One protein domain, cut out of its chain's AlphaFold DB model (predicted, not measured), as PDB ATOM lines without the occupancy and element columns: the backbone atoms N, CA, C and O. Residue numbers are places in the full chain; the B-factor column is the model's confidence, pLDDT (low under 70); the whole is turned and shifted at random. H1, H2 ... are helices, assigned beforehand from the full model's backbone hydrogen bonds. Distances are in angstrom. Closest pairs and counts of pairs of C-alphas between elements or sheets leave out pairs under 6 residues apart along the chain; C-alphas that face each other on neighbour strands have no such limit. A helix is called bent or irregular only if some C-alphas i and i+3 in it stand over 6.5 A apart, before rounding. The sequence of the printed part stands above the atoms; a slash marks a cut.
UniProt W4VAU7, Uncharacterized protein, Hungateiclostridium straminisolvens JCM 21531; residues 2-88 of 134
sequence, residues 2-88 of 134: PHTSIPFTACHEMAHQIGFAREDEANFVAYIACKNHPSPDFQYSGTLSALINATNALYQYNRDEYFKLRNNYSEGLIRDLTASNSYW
ATOM      1  N   PRO A   2     -37.832  52.269  18.064       89.88
ATOM      2  CA  PRO A   2     -38.513  51.270  17.238       89.88
ATOM      3  C   PRO A   2     -38.408  49.872  17.857       89.88
ATOM      4  O   PRO A   2     -37.375  49.524  18.419       89.88
ATOM      5  N   HIS A   3     -39.445  49.040  17.734       92.75
ATOM      6  CA  HIS A   3     -39.420  47.688  18.318       92.75
ATOM      7  C   HIS A   3     -38.288  46.825  17.747       92.75
ATOM      8  O   HIS A   3     -37.694  46.024  18.461       92.75
ATOM      9  N   THR A   4     -37.944  47.052  16.479       95.38
ATOM     10  CA  THR A   4     -36.867  46.357  15.770       95.38
ATOM     11  C   THR A   4     -35.481  46.627  16.356       95.38
ATOM     12  O   THR A   4     -34.574  45.842  16.101       95.38
ATOM     13  N   SER A   5     -35.286  47.684  17.156       94.00
ATOM     14  CA  SER A   5     -33.996  47.987  17.793       94.00
ATOM     15  C   SER A   5     -33.895  47.503  19.241       94.00
ATOM     16  O   SER A   5     -32.793  47.472  19.779       94.00
ATOM     17  N   ILE A   6     -35.012  47.129  19.879       96.62
ATOM     18  CA  ILE A   6     -35.044  46.806  21.315       96.62
ATOM     19  C   ILE A   6     -34.091  45.651  21.668       96.62
ATOM     20  O   ILE A   6     -33.290  45.839  22.587       96.62
ATOM     21  N   PRO A   7     -34.110  44.491  20.974       98.50
ATOM     22  CA  PRO A   7     -33.212  43.392  21.320       98.50
ATOM     23  C   PRO A   7     -31.732  43.769  21.210       98.50
ATOM     24  O   PRO A   7     -30.963  43.494  22.127       98.50
ATOM     25  N   PHE A   8     -31.339  44.448  20.126       98.44
ATOM     26  CA  PHE A   8     -29.960  44.894  19.938       98.44
ATOM     27  C   PHE A   8     -29.521  45.871  21.030       98.44
ATOM     28  O   PHE A   8     -28.454  45.685  21.608       98.44
ATOM     29  N   THR A   9     -30.347  46.873  21.352       96.75
ATOM     30  CA  THR A   9     -30.044  47.823  22.431       96.75
ATOM     31  C   THR A   9     -29.892  47.103  23.767       96.75
ATOM     32  O   THR A   9     -28.925  47.350  24.475       96.75
ATOM     33  N   ALA A  10     -30.779  46.164  24.101       98.00
ATOM     34  CA  ALA A  10     -30.649  45.391  25.334       98.00
ATOM     35  C   ALA A  10     -29.319  44.613  25.386       98.00
ATOM     36  O   ALA A  10     -28.619  44.661  26.395       98.00
ATOM     37  N   CYS A  11     -28.930  43.949  24.294       98.44
ATOM     38  CA  CYS A  11     -27.645  43.250  24.215       98.44
ATOM     39  C   CYS A  11     -26.437  44.202  24.284       98.44
ATOM     40  O   CYS A  11     -25.416  43.833  24.862       98.44
ATOM     41  N   HIS A  12     -26.546  45.412  23.735       97.75
ATOM     42  CA  HIS A  12     -25.517  46.453  23.806       97.75
ATOM     43  C   HIS A  12     -25.300  46.936  25.246       97.75
ATOM     44  O   HIS A  12     -24.175  46.899  25.742       97.75
ATOM     45  N   GLU A  13     -26.372  47.263  25.969       96.88
ATOM     46  CA  GLU A  13     -26.263  47.649  27.383       96.88
ATOM     47  C   GLU A  13     -25.739  46.494  28.252       96.88
ATOM     48  O   GLU A  13     -24.948  46.696  29.176       96.88
ATOM     49  N   MET A  14     -26.113  45.250  27.934       98.00
ATOM     50  CA  MET A  14     -25.530  44.077  28.591       98.00
ATOM     51  C   MET A  14     -24.031  43.936  28.304       98.00
ATOM     52  O   MET A  14     -23.289  43.556  29.207       98.00
ATOM     53  N   ALA A  15     -23.564  44.258  27.092       95.56
ATOM     54  CA  ALA A  15     -22.140  44.258  26.761       95.56
ATOM     55  C   ALA A  15     -21.367  45.278  27.616       95.56
ATOM     56  O   ALA A  15     -20.308  44.953  28.162       95.56
ATOM     57  N   HIS A  16     -21.932  46.471  27.820       92.88
ATOM     58  CA  HIS A  16     -21.387  47.448  28.763       92.88
ATOM     59  C   HIS A  16     -21.353  46.911  30.196       92.88
ATOM     60  O   HIS A  16     -20.317  46.994  30.859       92.88
ATOM     61  N   GLN A  17     -22.439  46.282  30.653       95.38
ATOM     62  CA  GLN A  17     -22.539  45.727  32.005       95.38
ATOM     63  C   GLN A  17     -21.495  44.632  32.298       95.38
ATOM     64  O   GLN A  17     -21.114  44.454  33.457       95.38
ATOM     65  N   ILE A  18     -21.019  43.915  31.276       95.00
ATOM     66  CA  ILE A  18     -19.978  42.877  31.408       95.00
ATOM     67  C   ILE A  18     -18.560  43.374  31.073       95.00
ATOM     68  O   ILE A  18     -17.632  42.569  31.025       95.00
ATOM     69  N   GLY A  19     -18.371  44.684  30.882       89.31
ATOM     70  CA  GLY A  19     -17.049  45.316  30.837       89.31
ATOM     71  C   GLY A  19     -16.566  45.792  29.465       89.31
ATOM     72  O   GLY A  19     -15.442  46.286  29.372       89.31
ATOM     73  N   PHE A  20     -17.379  45.712  28.407       87.06
ATOM     74  CA  PHE A  20     -17.027  46.299  27.108       87.06
ATOM     75  C   PHE A  20     -17.383  47.784  27.091       87.06
ATOM     76  O   PHE A  20     -18.471  48.163  26.683       87.06
ATOM     77  N   ALA A  21     -16.477  48.642  27.561       84.38
ATOM     78  CA  ALA A  21     -16.753  50.073  27.721       84.38
ATOM     79  C   ALA A  21     -16.855  50.854  26.398       84.38
ATOM     80  O   ALA A  21     -17.473  51.914  26.353       84.38
ATOM     81  N   ARG A  22     -16.220  50.381  25.319       84.94
ATOM     82  CA  ARG A  22     -16.239  51.090  24.037       84.94
ATOM     83  C   ARG A  22     -17.525  50.795  23.273       84.94
ATOM     84  O   ARG A  22     -17.809  49.639  22.987       84.94
ATOM     85  N   GLU A  23     -18.216  51.844  22.841       84.44
ATOM     86  CA  GLU A  23     -19.436  51.773  22.019       84.44
ATOM     87  C   GLU A  23     -19.308  50.852  20.798       84.44
ATOM     88  O   GLU A  23     -20.194  50.066  20.479       84.44
ATOM     89  N   ASP A  24     -18.185  50.944  20.083       87.00
ATOM     90  CA  ASP A  24     -17.955  50.188  18.854       87.00
ATOM     91  C   ASP A  24     -17.712  48.691  19.108       87.00
ATOM     92  O   ASP A  24     -18.133  47.859  18.307       87.00
ATOM     93  N   GLU A  25     -17.103  48.347  20.242       90.56
ATOM     94  CA  GLU A  25     -16.964  46.964  20.706       90.56
ATOM     95  C   GLU A  25     -18.277  46.423  21.272       90.56
ATOM     96  O   GLU A  25     -18.670  45.311  20.926       90.56
ATOM     97  N   ALA A  26     -18.991  47.213  22.081       93.12
ATOM     98  CA  ALA A  26     -20.298  46.850  22.623       93.12
ATOM     99  C   ALA A  26     -21.315  46.580  21.503       93.12
ATOM    100  O   ALA A  26     -22.025  45.576  21.540       93.12
ATOM    101  N   ASN A  27     -21.314  47.399  20.445       95.50
ATOM    102  CA  ASN A  27     -22.110  47.165  19.238       95.50
ATOM    103  C   ASN A  27     -21.784  45.829  18.557       95.50
ATOM    104  O   ASN A  27     -22.696  45.125  18.116       95.50
ATOM    105  N   PHE A  28     -20.503  45.460  18.481       96.88
ATOM    106  CA  PHE A  28     -20.101  44.189  17.879       96.88
ATOM    107  C   PHE A  28     -20.502  42.995  18.744       96.88
ATOM    108  O   PHE A  28     -21.080  42.033  18.239       96.88
ATOM    109  N   VAL A  29     -20.277  43.071  20.058       97.69
ATOM    110  CA  VAL A  29     -20.708  42.036  21.009       97.69
ATOM    111  C   VAL A  29     -22.228  41.856  20.961       97.69
ATOM    112  O   VAL A  29     -22.704  40.722  20.890       97.69
ATOM    113  N   ALA A  30     -22.991  42.951  20.914       98.12
ATOM    114  CA  ALA A  30     -24.443  42.916  20.778       98.12
ATOM    115  C   ALA A  30     -24.892  42.243  19.477       98.12
ATOM    116  O   ALA A  30     -25.788  41.400  19.499       98.12
ATOM    117  N   TYR A  31     -24.240  42.555  18.352       98.38
ATOM    118  CA  TYR A  31     -24.499  41.885  17.077       98.38
ATOM    119  C   TYR A  31     -24.284  40.371  17.178       98.38
ATOM    120  O   TYR A  31     -25.170  39.611  16.789       98.38
ATOM    121  N   ILE A  32     -23.153  39.925  17.733       98.25
ATOM    122  CA  ILE A  32     -22.848  38.496  17.887       98.25
ATOM    123  C   ILE A  32     -23.862  37.812  18.811       98.25
ATOM    124  O   ILE A  32     -24.336  36.719  18.490       98.25
ATOM    125  N   ALA A  33     -24.239  38.454  19.922       98.44
ATOM    126  CA  ALA A  33     -25.256  37.939  20.834       98.44
ATOM    127  C   ALA A  33     -26.614  37.779  20.130       98.44
ATOM    128  O   ALA A  33     -27.209  36.706  20.173       98.44
ATOM    129  N   CYS A  34     -27.066  38.811  19.415       98.69
ATOM    130  CA  CYS A  34     -28.303  38.791  18.640       98.69
ATOM    131  C   CYS A  34     -28.292  37.738  17.521       98.69
ATOM    132  O   CYS A  34     -29.258  36.990  17.381       98.69
ATOM    133  N   LYS A  35     -27.204  37.658  16.744       98.00
ATOM    134  CA  LYS A  35     -27.035  36.715  15.625       98.00
ATOM    135  C   LYS A  35     -27.171  35.260  16.072       98.00
ATOM    136  O   LYS A  35     -27.766  34.460  15.359       98.00
ATOM    137  N   ASN A  36     -26.627  34.924  17.242       97.88
ATOM    138  CA  ASN A  36     -26.630  33.559  17.775       97.88
ATOM    139  C   ASN A  36     -27.823  33.262  18.698       97.88
ATOM    140  O   ASN A  36     -27.951  32.149  19.205       97.88
ATOM    141  N   HIS A  37     -28.702  34.237  18.936       98.56
ATOM    142  CA  HIS A  37     -29.875  34.047  19.779       98.56
ATOM    143  C   HIS A  37     -30.940  33.195  19.054       98.56
ATOM    144  O   HIS A  37     -31.139  33.370  17.852       98.56
ATOM    145  N   PRO A  38     -31.678  32.300  19.743       98.31
ATOM    146  CA  PRO A  38     -32.666  31.425  19.097       98.31
ATOM    147  C   PRO A  38     -33.921  32.148  18.576       98.31
ATOM    148  O   PRO A  38     -34.612  31.624  17.708       98.31
ATOM    149  N   SER A  39     -34.243  33.332  19.108       98.56
ATOM    150  CA  SER A  39     -35.400  34.125  18.655       98.56
ATOM    151  C   SER A  39     -35.102  34.894  17.356       98.56
ATOM    152  O   SER A  39     -34.136  35.666  17.338       98.56
ATOM    153  N   PRO A  40     -35.963  34.788  16.319       98.38
ATOM    154  CA  PRO A  40     -35.845  35.574  15.089       98.38
ATOM    155  C   PRO A  40     -35.860  37.090  15.312       98.38
ATOM    156  O   PRO A  40     -35.205  37.815  14.569       98.38
ATOM    157  N   ASP A  41     -36.544  37.580  16.351       98.19
ATOM    158  CA  ASP A  41     -36.600  39.016  16.652       98.19
ATOM    159  C   ASP A  41     -35.218  39.564  17.032       98.19
ATOM    160  O   ASP A  41     -34.832  40.655  16.612       98.19
ATOM    161  N   PHE A  42     -34.438  38.780  17.783       98.69
ATOM    162  CA  PHE A  42     -33.060  39.132  18.130       98.69
ATOM    163  C   PHE A  42     -32.168  39.096  16.895       98.69
ATOM    164  O   PHE A  42     -31.441  40.055  16.642       98.69
ATOM    165  N   GLN A  43     -32.258  38.026  16.102       98.75
ATOM    166  CA  GLN A  43     -31.463  37.870  14.884       98.75
ATOM    167  C   GLN A  43     -31.721  39.018  13.904       98.75
ATOM    168  O   GLN A  43     -30.775  39.611  13.378       98.75
ATOM    169  N   TYR A  44     -32.993  39.372  13.701       98.44
ATOM    170  CA  TYR A  44     -33.386  40.495  12.861       98.44
ATOM    171  C   TYR A  44     -32.866  41.819  13.419       98.44
ATOM    172  O   TYR A  44     -32.233  42.573  12.685       98.44
ATOM    173  N   SER A  45     -33.060  42.074  14.716       98.62
ATOM    174  CA  SER A  45     -32.596  43.301  15.371       98.62
ATOM    175  C   SER A  45     -31.084  43.501  15.231       98.62
ATOM    176  O   SER A  45     -30.633  44.559  14.791       98.62
ATOM    177  N   GLY A  46     -30.292  42.462  15.515       98.31
ATOM    178  CA  GLY A  46     -28.838  42.512  15.361       98.31
ATOM    179  C   GLY A  46     -28.399  42.686  13.910       98.31
ATOM    180  O   GLY A  46     -27.526  43.504  13.623       98.31
ATOM    181  N   THR A  47     -29.032  41.966  12.983       98.19
ATOM    182  CA  THR A  47     -28.726  42.069  11.548       98.19
ATOM    183  C   THR A  47     -29.064  43.454  11.003       98.19
ATOM    184  O   THR A  47     -28.277  44.020  10.248       98.19
ATOM    185  N   LEU A  48     -30.193  44.036  11.415       98.06
ATOM    186  CA  LEU A  48     -30.597  45.384  11.033       98.06
ATOM    187  C   LEU A  48     -29.590  46.428  11.534       98.06
ATOM    188  O   LEU A  48     -29.156  47.276  10.756       98.06
ATOM    189  N   SER A  49     -29.152  46.338  12.792       97.19
ATOM    190  CA  SER A  49     -28.124  47.231  13.341       97.19
ATOM    191  C   SER A  49     -26.777  47.089  12.625       97.19
ATOM    192  O   SER A  49     -26.134  48.097  12.322       97.19
ATOM    193  N   ALA A  50     -26.353  45.862  12.305       97.50
ATOM    194  CA  ALA A  50     -25.136  45.619  11.528       97.50
ATOM    195  C   ALA A  50     -25.242  46.182  10.102       97.50
ATOM    196  O   ALA A  50     -24.312  46.839   9.635       97.50
ATOM    197  N   LEU A  51     -26.392  46.002   9.442       97.25
ATOM    198  CA  LEU A  51     -26.678  46.578   8.128       97.25
ATOM    199  C   LEU A  51     -26.594  48.107   8.166       97.25
ATOM    200  O   LEU A  51     -25.939  48.698   7.312       97.25
ATOM    201  N   ILE A  52     -27.221  48.758   9.150       95.25
ATOM    202  CA  ILE A  52     -27.180  50.220   9.296       95.25
ATOM    203  C   ILE A  52     -25.733  50.698   9.479       95.25
ATOM    204  O   ILE A  52     -25.295  51.588   8.755       95.25
ATOM    205  N   ASN A  53     -24.957  50.075  10.374       94.06
ATOM    206  CA  ASN A  53     -23.550  50.434  10.586       94.06
ATOM    207  C   ASN A  53     -22.710  50.269   9.307       94.06
ATOM    208  O   ASN A  53     -22.020  51.201   8.890       94.06
ATOM    209  N   ALA A  54     -22.803  49.109   8.651       95.69
ATOM    210  CA  ALA A  54     -22.039  48.816   7.441       95.69
ATOM    211  C   ALA A  54     -22.436  49.725   6.269       95.69
ATOM    212  O   ALA A  54     -21.576  50.217   5.541       95.69
ATOM    213  N   THR A  55     -23.731  49.988   6.089       95.25
ATOM    214  CA  THR A  55     -24.204  50.828   4.982       95.25
ATOM    215  C   THR A  55     -23.997  52.318   5.225       95.25
ATOM    216  O   THR A  55     -23.748  53.036   4.261       95.25
ATOM    217  N   ASN A  56     -23.970  52.784   6.477       92.00
ATOM    218  CA  ASN A  56     -23.518  54.138   6.807       92.00
ATOM    219  C   ASN A  56     -22.041  54.336   6.439       92.00
ATOM    220  O   ASN A  56     -21.693  55.344   5.821       92.00
ATOM    221  N   ALA A  57     -21.180  53.361   6.753       91.75
ATOM    222  CA  ALA A  57     -19.780  53.389   6.334       91.75
ATOM    223  C   ALA A  57     -19.641  53.326   4.802       91.75
ATOM    224  O   ALA A  57     -18.886  54.103   4.213       91.75
ATOM    225  N   LEU A  58     -20.420  52.464   4.136       94.25
ATOM    226  CA  LEU A  58     -20.448  52.380   2.674       94.25
ATOM    227  C   LEU A  58     -20.901  53.697   2.041       94.25
ATOM    228  O   LEU A  58     -20.279  54.136   1.087       94.25
ATOM    229  N   TYR A  59     -21.924  54.362   2.578       92.69
ATOM    230  CA  TYR A  59     -22.394  55.650   2.067       92.69
ATOM    231  C   TYR A  59     -21.309  56.734   2.128       92.69
ATOM    232  O   TYR A  59     -21.176  57.534   1.202       92.69
ATOM    233  N   GLN A  60     -20.512  56.757   3.199       89.88
ATOM    234  CA  GLN A  60     -19.394  57.695   3.326       89.88
ATOM    235  C   GLN A  60     -18.264  57.388   2.335       89.88
ATOM    236  O   GLN A  60     -17.625  58.310   1.834       89.88
ATOM    237  N   TYR A  61     -18.028  56.108   2.043       90.19
ATOM    238  CA  TYR A  61     -16.928  55.667   1.188       90.19
ATOM    239  C   TYR A  61     -17.273  55.659  -0.311       90.19
ATOM    240  O   TYR A  61     -16.462  56.059  -1.143       90.19
ATOM    241  N   ASN A  62     -18.465  55.180  -0.664       95.00
ATOM    242  CA  ASN A  62     -18.956  55.021  -2.028       95.00
ATOM    243  C   ASN A  62     -20.498  55.075  -2.067       95.00
ATOM    244  O   ASN A  62     -21.192  54.074  -1.864       95.00
ATOM    245  N   ARG A  63     -21.034  56.262  -2.368       95.19
ATOM    246  CA  ARG A  63     -22.484  56.499  -2.441       95.19
ATOM    247  C   ARG A  63     -23.171  55.706  -3.550       95.19
ATOM    248  O   ARG A  63     -24.293  55.252  -3.344       95.19
ATOM    249  N   ASP A  64     -22.515  55.520  -4.691       97.88
ATOM    250  CA  ASP A  64     -23.116  54.818  -5.827       97.88
ATOM    251  C   ASP A  64     -23.378  53.350  -5.476       97.88
ATOM    252  O   ASP A  64     -24.474  52.841  -5.706       97.88
ATOM    253  N   GLU A  65     -22.410  52.684  -4.842       97.50
ATOM    254  CA  GLU A  65     -22.582  51.308  -4.361       97.50
ATOM    255  C   GLU A  65     -23.608  51.211  -3.227       97.50
ATOM    256  O   GLU A  65     -24.407  50.274  -3.205       97.50
ATOM    257  N   TYR A  66     -23.669  52.204  -2.333       96.88
ATOM    258  CA  TYR A  66     -24.740  52.278  -1.337       96.88
ATOM    259  C   TYR A  66     -26.133  52.297  -1.986       96.88
ATOM    260  O   TYR A  66     -27.003  51.517  -1.597       96.88
ATOM    261  N   PHE A  67     -26.362  53.156  -2.985       97.25
ATOM    262  CA  PHE A  67     -27.671  53.253  -3.637       97.25
ATOM    263  C   PHE A  67     -27.998  52.007  -4.463       97.25
ATOM    264  O   PHE A  67     -29.143  51.550  -4.432       97.25
ATOM    265  N   LYS A  68     -27.008  51.400  -5.131       97.75
ATOM    266  CA  LYS A  68     -27.184  50.100  -5.799       97.75
ATOM    267  C   LYS A  68     -27.618  49.015  -4.815       97.75
ATOM    268  O   LYS A  68     -28.570  48.296  -5.101       97.75
ATOM    269  N   LEU A  69     -26.967  48.919  -3.654       96.50
ATOM    270  CA  LEU A  69     -27.340  47.971  -2.604       96.50
ATOM    271  C   LEU A  69     -28.757  48.243  -2.084       96.50
ATOM    272  O   LEU A  69     -29.563  47.319  -1.975       96.50
ATOM    273  N   ARG A  70     -29.076  49.511  -1.809       95.44
ATOM    274  CA  ARG A  70     -30.379  49.932  -1.280       95.44
ATOM    275  C   ARG A  70     -31.540  49.598  -2.220       95.44
ATOM    276  O   ARG A  70     -32.636  49.324  -1.740       95.44
ATOM    277  N   ASN A  71     -31.313  49.574  -3.535       96.94
ATOM    278  CA  ASN A  71     -32.328  49.172  -4.515       96.94
ATOM    279  C   ASN A  71     -32.751  47.698  -4.387       96.94
ATOM    280  O   ASN A  71     -33.812  47.334  -4.882       96.94
ATOM    281  N   ASN A  72     -31.959  46.865  -3.707       96.94
ATOM    282  CA  ASN A  72     -32.281  45.458  -3.461       96.94
ATOM    283  C   ASN A  72     -33.030  45.234  -2.134       96.94
ATOM    284  O   ASN A  72     -33.272  44.090  -1.751       96.94
ATOM    285  N   TYR A  73     -33.359  46.295  -1.390       97.69
ATOM    286  CA  TYR A  73     -34.060  46.162  -0.114       97.69
ATOM    287  C   TYR A  73     -35.517  45.758  -0.323       97.69
ATOM    288  O   TYR A  73     -36.208  46.278  -1.197       97.69
ATOM    289  N   SER A  74     -36.003  44.859   0.530       97.94
ATOM    290  CA  SER A  74     -37.417  44.499   0.553       97.94
ATOM    291  C   SER A  74     -38.275  45.651   1.081       97.94
ATOM    292  O   SER A  74     -37.818  46.486   1.867       97.94
ATOM    293  N   GLU A  75     -39.557  45.659   0.715       98.00
ATOM    294  CA  GLU A  75     -40.520  46.648   1.220       98.00
ATOM    295  C   GLU A  75     -40.600  46.646   2.756       98.00
ATOM    296  O   GLU A  75     -40.671  47.704   3.379       98.00
ATOM    297  N   GLY A  76     -40.523  45.463   3.378       97.56
ATOM    298  CA  GLY A  76     -40.522  45.317   4.835       97.56
ATOM    299  C   GLY A  76     -39.317  45.986   5.496       97.56
ATOM    300  O   GLY A  76     -39.485  46.728   6.461       97.56
ATOM    301  N   LEU A  77     -38.118  45.800   4.935       97.56
ATOM    302  CA  LEU A  77     -36.908  46.458   5.426       97.56
ATOM    303  C   LEU A  77     -36.993  47.982   5.257       97.56
ATOM    304  O   LEU A  77     -36.655  48.729   6.174       97.56
ATOM    305  N   ILE A  78     -37.480  48.461   4.109       97.75
ATOM    306  CA  ILE A  78     -37.653  49.900   3.850       97.75
ATOM    307  C   ILE A  78     -38.631  50.523   4.849       97.75
ATOM    308  O   ILE A  78     -38.364  51.610   5.373       97.75
ATOM    309  N   ARG A  79     -39.746  49.844   5.135       97.44
ATOM    310  CA  ARG A  79     -40.727  50.282   6.134       97.44
ATOM    311  C   ARG A  79     -40.077  50.417   7.509       97.44
ATOM    312  O   ARG A  79     -40.244  51.449   8.154       97.44
ATOM    313  N   ASP A  80     -39.321  49.413   7.939       97.44
ATOM    314  CA  ASP A  80     -38.713  49.403   9.271       97.44
ATOM    315  C   ASP A  80     -37.606  50.464   9.406       97.44
ATOM    316  O   ASP A  80     -37.540  51.164  10.419       97.44
ATOM    317  N   LEU A  81     -36.794  50.666   8.361       95.38
ATOM    318  CA  LEU A  81     -35.808  51.752   8.304       95.38
ATOM    319  C   LEU A  81     -36.476  53.133   8.338       95.38
ATOM    320  O   LEU A  81     -36.027  54.017   9.065       95.38
ATOM    321  N   THR A  82     -37.572  53.315   7.595       94.88
ATOM    322  CA  THR A  82     -38.350  54.565   7.607       94.88
ATOM    323  C   THR A  82     -38.908  54.848   8.999       94.88
ATOM    324  O   THR A  82     -38.727  55.946   9.517       94.88
ATOM    325  N   ALA A  83     -39.519  53.848   9.642       93.62
ATOM    326  CA  ALA A  83     -40.042  53.979  10.999       93.62
ATOM    327  C   ALA A  83     -38.938  54.322  12.012       93.62
ATOM    328  O   ALA A  83     -39.161  55.129  12.915       93.62
ATOM    329  N   SER A  84     -37.744  53.743  11.843       91.25
ATOM    330  CA  SER A  84     -36.576  54.070  12.662       91.25
ATOM    331  C   SER A  84     -36.137  55.520  12.492       91.25
ATOM    332  O   SER A  84     -36.023  56.244  13.480       91.25
ATOM    333  N   ASN A  85     -35.973  55.973  11.249       89.94
ATOM    334  CA  ASN A  85     -35.580  57.350  10.958       89.94
ATOM    335  C   ASN A  85     -36.597  58.355  11.514       89.94
ATOM    336  O   ASN A  85     -36.216  59.270  12.233       89.94
ATOM    337  N   SER A  86     -37.895  58.136  11.277       91.50
ATOM    338  CA  SER A  86     -38.959  59.006  11.801       91.50
ATOM    339  C   SER A  86     -39.059  59.004  13.328       91.50
ATOM    340  O   SER A  86     -39.593  59.949  13.911       91.50
ATOM    341  N   TYR A  87     -38.611  57.938  14.000       88.25
ATOM    342  CA  TYR A  87     -38.498  57.939  15.454       88.25
ATOM    343  C   TYR A  87     -37.355  58.855  15.895       88.25
ATOM    344  O   TYR A  87     -37.591  59.744  16.709       88.25
ATOM    345  N   TRP A  88     -36.149  58.655  15.355       83.44
ATOM    346  CA  TRP A  88     -34.944  59.373  15.780       83.44
ATOM    347  C   TRP A  88     -34.935  60.852  15.397       83.44
ATOM    348  O   TRP A  88     -34.457  61.659  16.185       83.44
TER     349      TRP A  88
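This is residues 2 to 88 of the 134 residues of an uncharacterized protein of Hungateiclostridium straminisolvens JCM 21531 (UniProt W4VAU7). The long helix H3 forms the middle, its first half packed by H1 and H2; H2 and H3 meet in a V, and H1 crosses H2. At the far end of H3 the short H4 folds back beside it, and a link leads to H5, an arm that touches no helix and comes near only the beginning of H1. The printed part has 87 residues with five named helices in the order H1 to H5 and no named strand, class all helix. It is compact, with a radius of gyration of the C-alphas of 13.6 A and spans of 39 by 26 by 24 A.

H3, residues 40 to 61, is 30.9 A long and begins at C-alpha 40 (-35.845, 35.574, 15.089). H2 is residues 23 to 36, 20.0 A. H1 is residues 3 to 17, 21.8 A, from C-alpha 3 (-39.420, 47.688, 18.318); it is irregular, with C-alphas 4 and 7 at 7.3 A. H4 is residues 63 to 70, 10.3 A. H5, residues 75 to 88, 20.1 A, ends at C-alpha 88 (-34.944, 59.373, 15.780).

H3 is the hub, touching three helices. With H2 it forms a helical hairpin at a steep tilt of 42 degrees; the closest C-alphas, of Lys 35 and Gln 43, are 4.6 A apart. H1 touches H3 with residues 4 to 8 alone, about perpendicular at 85 degrees, closest at the C-alphas of Thr 4 and Ser 45, 5.3 A. H1 and H2 touch at a steep tilt of 62 degrees, opposite ways, closest at the C-alphas of Cys 11 and Ala 30, 4.7 A. H3 and H4 are a helical hairpin at a shallow tilt of 22 degrees, closest at the C-alphas of Tyr 59 and Tyr 66, 5.3 A. H5 is close to but not clearly touching H1, the C-alphas of Thr 4 and Asp 80 being 7.4 A apart; H3 and H5 are apart. In H2, H3, H4 and H5 every O i to N i+4 pair is within hydrogen-bond range; in H1, 9 of 11 are.

The C-alphas farthest apart, of Ile 18 and Asp 64, are 39.2 A from each other. The four links are tight, and residues 71 to 76, of which 75 and 76 belong to H5, stand free. The printed part has no cut, and no printed residue is under 70 in pLDDT.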